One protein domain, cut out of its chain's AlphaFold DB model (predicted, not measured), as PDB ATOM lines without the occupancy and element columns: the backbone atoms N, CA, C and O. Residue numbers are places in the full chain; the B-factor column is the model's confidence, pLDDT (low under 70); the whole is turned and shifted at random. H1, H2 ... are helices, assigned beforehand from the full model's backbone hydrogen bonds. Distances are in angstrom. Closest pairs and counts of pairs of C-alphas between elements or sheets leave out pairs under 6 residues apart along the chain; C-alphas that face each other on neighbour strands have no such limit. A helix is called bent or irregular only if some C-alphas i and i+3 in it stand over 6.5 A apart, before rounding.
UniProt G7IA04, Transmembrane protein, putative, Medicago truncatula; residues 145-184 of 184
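AT A GLANCE: This is residues 145 to 184 of the 184 residues of the protein "Transmembrane protein, putative" of Medicago truncatula (UniProt G7IA04). One long, slightly kinked helix, H1, makes the length of a rod, and a short helix, H2, is set crosswise at its last end. The link between them loops out sideways, and residues 145 to 160 and 171 to 177 stand free. The printed part has 40 residues with two named helices, H1 then H2, and no named strand; the class is all helix. It is only just extended, close to loose, with a radius of gyration of the C-alphas of 13.6 A and spans of 40 by 19 by 13 A.

HOW THE PARTS SIT: H1, residues 145 to 166, has a kink of 29 degrees near residue 156; it is neither bent nor irregular, but only just: C-alphas 154 and 157 are 6.1 A apart. With residue 166 alone it only just touches H2, residues 177 to 183, with 3 pairs of C-alphas within 8 A. The closest C-alphas, those of Ala 166 and Leu 179, are 6.5 A apart. The lines of the helices are about perpendicular, at 73 degrees. In H2 every O i to N i+4 pair is within hydrogen-bond range, in H1 16 of 18.

IN THESE COORDINATES: H1 runs 29.7 A from C-alpha 145 at (34.086, 2.322, -41.653) to C-alpha 166. H2 measures 10.2 A and ends with C-alpha 183 at (31.307, -33.305, -37.490).

THE WHOLE: The two farthest C-alphas, of Arg 145 and Pro 177, are 40.5 A apart. The printed part has no cut, and the link of 10 residues is short. Mean pLDDT of the printed part is 75.8; 14 residues are under 70, among them 178 to 184.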
ATOM      1  N   ARG A 145      33.356   3.126 -42.645       63.62
ATOM      2  CA  ARG A 145      34.086   2.322 -41.653       63.62
ATOM      3  C   ARG A 145      33.279   2.105 -40.377       63.62
ATOM      4  O   ARG A 145      33.323   1.011 -39.848       63.62
ATOM      5  N   GLY A 146      32.494   3.086 -39.927       69.94
ATOM      6  CA  GLY A 146      31.713   2.958 -38.689       69.94
ATOM      7  C   GLY A 146      30.661   1.845 -38.746       69.94
ATOM      8  O   GLY A 146      30.570   1.045 -37.822       69.94
ATOM      9  N   ILE A 147      29.923   1.743 -39.858       74.62
ATOM     10  CA  ILE A 147      28.914   0.690 -40.037       74.62
ATOM     11  C   ILE A 147      29.554  -0.687 -40.242       74.62
ATOM     12  O   ILE A 147      29.050  -1.668 -39.714       74.62
ATOM     13  N   LEU A 148      30.691  -0.760 -40.947       74.62
ATOM     14  CA  LEU A 148      31.450  -2.001 -41.110       74.62
ATOM     15  C   LEU A 148      32.051  -2.460 -39.784       74.62
ATOM     16  O   LEU A 148      31.952  -3.635 -39.476       74.62
ATOM     17  N   VAL A 149      32.616  -1.552 -38.985       79.69
ATOM     18  CA  VAL A 149      33.153  -1.859 -37.652       79.69
ATOM     19  C   VAL A 149      32.034  -2.296 -36.719       79.69
ATOM     20  O   VAL A 149      32.209  -3.268 -36.002       79.69
ATOM     21  N   PHE A 150      30.868  -1.652 -36.762       78.69
ATOM     22  CA  PHE A 150      29.708  -2.090 -35.990       78.69
ATOM     23  C   PHE A 150      29.217  -3.472 -36.442       78.69
ATOM     24  O   PHE A 150      29.085  -4.375 -35.622       78.69
ATOM     25  N   ALA A 151      29.018  -3.675 -37.745       79.94
ATOM     26  CA  ALA A 151      28.602  -4.959 -38.290       79.94
ATOM     27  C   ALA A 151      29.614  -6.058 -37.953       79.94
ATOM     28  O   ALA A 151      29.210  -7.103 -37.472       79.94
ATOM     29  N   PHE A 152      30.918  -5.824 -38.109       79.06
ATOM     30  CA  PHE A 152      31.938  -6.790 -37.706       79.06
ATOM     31  C   PHE A 152      31.924  -7.010 -36.194       79.06
ATOM     32  O   PHE A 152      31.891  -8.149 -35.766       79.06
ATOM     33  N   GLN A 153      31.870  -5.962 -35.374       82.75
ATOM     34  CA  GLN A 153      31.914  -6.082 -33.915       82.75
ATOM     35  C   GLN A 153      30.731  -6.866 -33.338       82.75
ATOM     36  O   GLN A 153      30.889  -7.493 -32.294       82.75
ATOM     37  N   TRP A 154      29.574  -6.837 -34.000       83.38
ATOM     38  CA  TRP A 154      28.376  -7.558 -33.568       83.38
ATOM     39  C   TRP A 154      28.189  -8.898 -34.282       83.38
ATOM     40  O   TRP A 154      27.813  -9.875 -33.643       83.38
ATOM     41  N   MET A 155      28.509  -8.985 -35.573       83.69
ATOM     42  CA  MET A 155      28.370 -10.217 -36.351       83.69
ATOM     43  C   MET A 155      29.529 -11.187 -36.106       83.69
ATOM     44  O   MET A 155      29.266 -12.376 -35.980       83.69
ATOM     45  N   MET A 156      30.784 -10.728 -35.982       83.81
ATOM     46  CA  MET A 156      31.923 -11.624 -35.707       83.81
ATOM     47  C   MET A 156      31.750 -12.453 -34.435       83.81
ATOM     48  O   MET A 156      31.963 -13.653 -34.527       83.81
ATOM     49  N   PRO A 157      31.377 -11.897 -33.264       86.62
ATOM     50  CA  PRO A 157      31.224 -12.712 -32.063       86.62
ATOM     51  C   PRO A 157      30.142 -13.778 -32.229       86.62
ATOM     52  O   PRO A 157      30.347 -14.918 -31.828       86.62
ATOM     53  N   ILE A 158      29.020 -13.431 -32.867       88.44
ATOM     54  CA  ILE A 158      27.920 -14.369 -33.123       88.44
ATOM     55  C   ILE A 158      28.393 -15.493 -34.049       88.44
ATOM     56  O   ILE A 158      28.235 -16.666 -33.727       88.44
ATOM     57  N   TRP A 159      29.035 -15.140 -35.163       90.81
ATOM     58  CA  TRP A 159      29.579 -16.106 -36.115       90.81
ATOM     59  C   TRP A 159      30.693 -16.963 -35.512       90.81
ATOM     60  O   TRP A 159      30.722 -18.166 -35.747       90.81
ATOM     61  N   ALA A 160      31.580 -16.377 -34.708       88.56
ATOM     62  CA  ALA A 160      32.659 -17.086 -34.031       88.56
ATOM     63  C   ALA A 160      32.114 -18.090 -33.013       88.56
ATOM     64  O   ALA A 160      32.607 -19.211 -32.960       88.56
ATOM     65  N   ILE A 161      31.074 -17.730 -32.255       86.38
ATOM     66  CA  ILE A 161      30.391 -18.652 -31.338       86.38
ATOM     67  C   ILE A 161      29.702 -19.767 -32.130       86.38
ATOM     68  O   ILE A 161      29.923 -20.936 -31.827       86.38
ATOM     69  N   SER A 162      28.937 -19.444 -33.180       84.50
ATOM     70  CA  SER A 162      28.329 -20.456 -34.057       84.50
ATOM     71  C   SER A 162      29.369 -21.407 -34.656       84.50
ATOM     72  O   SER A 162      29.135 -22.612 -34.708       84.50
ATOM     73  N   PHE A 163      30.536 -20.895 -35.049       86.38
ATOM     74  CA  PHE A 163      31.639 -21.702 -35.562       86.38
ATOM     75  C   PHE A 163      32.306 -22.555 -34.472       86.38
ATOM     76  O   PHE A 163      32.620 -23.717 -34.714       86.38
ATOM     77  N   LEU A 164      32.494 -22.031 -33.257       85.06
ATOM     78  CA  LEU A 164      33.036 -22.795 -32.122       85.06
ATOM     79  C   LEU A 164      32.116 -23.946 -31.697       85.06
ATOM     80  O   LEU A 164      32.589 -24.976 -31.223       85.06
ATOM     81  N   ILE A 165      30.811 -23.762 -31.886       81.94
ATOM     82  CA  ILE A 165      29.788 -24.776 -31.631       81.94
ATOM     83  C   ILE A 165      29.797 -25.829 -32.743       81.94
ATOM     84  O   ILE A 165      29.826 -27.018 -32.448       81.94
ATOM     85  N   ALA A 166      29.844 -25.408 -34.010       79.75
ATOM     86  CA  ALA A 166      29.915 -26.320 -35.153       79.75
ATOM     87  C   ALA A 166      31.233 -27.117 -35.212       79.75
ATOM     88  O   ALA A 166      31.235 -28.270 -35.619       79.75
ATOM     89  N   SER A 167      32.348 -26.525 -34.776       76.44
ATOM     90  CA  SER A 167      33.650 -27.206 -34.676       76.44
ATOM     91  C   SER A 167      33.791 -28.087 -33.430       76.44
ATOM     92  O   SER A 167      34.850 -28.675 -33.227       76.44
ATOM     93  N   GLY A 168      32.763 -28.172 -32.574       75.06
ATOM     94  CA  GLY A 168      32.762 -29.037 -31.390       75.06
ATOM     95  C   GLY A 168      33.751 -28.632 -30.290       75.06
ATOM     96  O   GLY A 168      33.911 -29.358 -29.309       75.06
ATOM     97  N   VAL A 169      34.409 -27.472 -30.420       78.19
ATOM     98  CA  VAL A 169      35.368 -26.946 -29.432       78.19
ATOM     99  C   VAL A 169      34.646 -26.541 -28.146       78.19
ATOM    100  O   VAL A 169      35.153 -26.770 -27.048       78.19
ATOM    101  N   ILE A 170      33.445 -25.967 -28.268       76.31
ATOM    102  CA  ILE A 170      32.561 -25.723 -27.125       76.31
ATOM    103  C   ILE A 170      31.587 -26.892 -27.012       76.31
ATOM    104  O   ILE A 170      30.658 -27.026 -27.807       76.31
ATOM    105  N   LYS A 171      31.759 -27.703 -25.969       67.25
ATOM    106  CA  LYS A 171      30.808 -28.754 -25.611       67.25
ATOM    107  C   LYS A 171      29.618 -28.109 -24.899       67.25
ATOM    108  O   LYS A 171      29.735 -27.705 -23.742       67.25
ATOM    109  N   LEU A 172      28.493 -27.940 -25.598       69.25
ATOM    110  CA  LEU A 172      27.264 -27.473 -24.952       69.25
ATOM    111  C   LEU A 172      26.811 -28.502 -23.902       69.25
ATOM    112  O   LEU A 172      26.972 -29.703 -24.113       69.25
ATOM    113  N   PRO A 173      26.179 -28.065 -22.799       71.06
ATOM    114  CA  PRO A 173      25.627 -28.965 -21.781       71.06
ATOM    115  C   PRO A 173      24.395 -29.764 -22.262       71.06
ATOM    116  O   PRO A 173      23.729 -30.407 -21.457       71.06
ATOM    117  N   PHE A 174      24.086 -29.736 -23.562       67.75
ATOM    118  CA  PHE A 174      22.992 -30.465 -24.196       67.75
ATOM    119  C   PHE A 174      23.569 -31.258 -25.371       67.75
ATOM    120  O   PHE A 174      24.246 -30.688 -26.228       67.75
ATOM    121  N   SER A 175      23.307 -32.561 -25.418       64.75
ATOM    122  CA  SER A 175      23.667 -33.416 -26.550       64.75
ATOM    123  C   SER A 175      22.756 -33.097 -27.732       64.75
ATOM    124  O   SER A 175      21.548 -33.338 -27.658       64.75
ATOM    125  N   VAL A 176      23.318 -32.547 -28.808       69.94
ATOM    126  CA  VAL A 176      22.583 -32.292 -30.049       69.94
ATOM    127  C   VAL A 176      23.081 -33.306 -31.084       69.94
ATOM    128  O   VAL A 176      24.136 -33.074 -31.666       69.94
ATOM    129  N   PRO A 177      22.354 -34.414 -31.336       70.06
ATOM    130  CA  PRO A 177      22.812 -35.461 -32.258       70.06
ATOM    131  C   PRO A 177      23.068 -34.928 -33.677       70.06
ATOM    132  O   PRO A 177      23.935 -35.418 -34.382       70.06
ATOM    133  N   PHE A 178      22.384 -33.845 -34.062       67.38
ATOM    134  CA  PHE A 178      22.612 -33.144 -35.326       67.38
ATOM    135  C   PHE A 178      24.010 -32.509 -35.453       67.38
ATOM    136  O   PHE A 178      24.533 -32.416 -36.557       67.38
ATOM    137  N   LEU A 179      24.609 -32.039 -34.350       65.00
ATOM    138  CA  LEU A 179      25.972 -31.490 -34.369       65.00
ATOM    139  C   LEU A 179      27.015 -32.608 -34.415       65.00
ATOM    140  O   LEU A 179      28.032 -32.444 -35.080       65.00
ATOM    141  N   ASP A 180      26.740 -33.733 -33.749       65.38
ATOM    142  CA  ASP A 180      27.605 -34.914 -33.785       65.38
ATOM    143  C   ASP A 180      27.649 -35.527 -35.202       65.38
ATOM    144  O   ASP A 180      28.730 -35.866 -35.675       65.38
ATOM    145  N   ASP A 181      26.516 -35.572 -35.918       67.31
ATOM    146  CA  ASP A 181      26.437 -36.043 -37.315       67.31
ATOM    147  C   ASP A 181      27.073 -35.079 -38.338       67.31
ATOM    148  O   ASP A 181      27.456 -35.502 -39.424       67.31
ATOM    149  N   LEU A 182      27.170 -33.778 -38.031       67.19
ATOM    150  CA  LEU A 182      27.766 -32.779 -38.934       67.19
ATOM    151  C   LEU A 182      29.303 -32.750 -38.858       67.19
ATOM    152  O   LEU A 182      29.959 -32.249 -39.772       67.19
ATOM    153  N   LEU A 183      29.865 -33.236 -37.749       63.06
ATOM    154  CA  LEU A 183      31.307 -33.305 -37.490       63.06
ATOM    155  C   LEU A 183      31.890 -34.701 -37.809       63.06
ATOM    156  O   LEU A 183      33.112 -34.857 -37.808       63.06
ATOM    157  N   LEU A 184      31.034 -35.696 -38.070       56.75
ATOM    158  CA  LEU A 184      31.395 -37.036 -38.549       56.75
ATOM    159  C   LEU A 184      31.710 -37.029 -40.056       56.75
ATOM    160  O   LEU A 184      32.670 -37.732 -40.447       56.75
TER     161      LEU A 184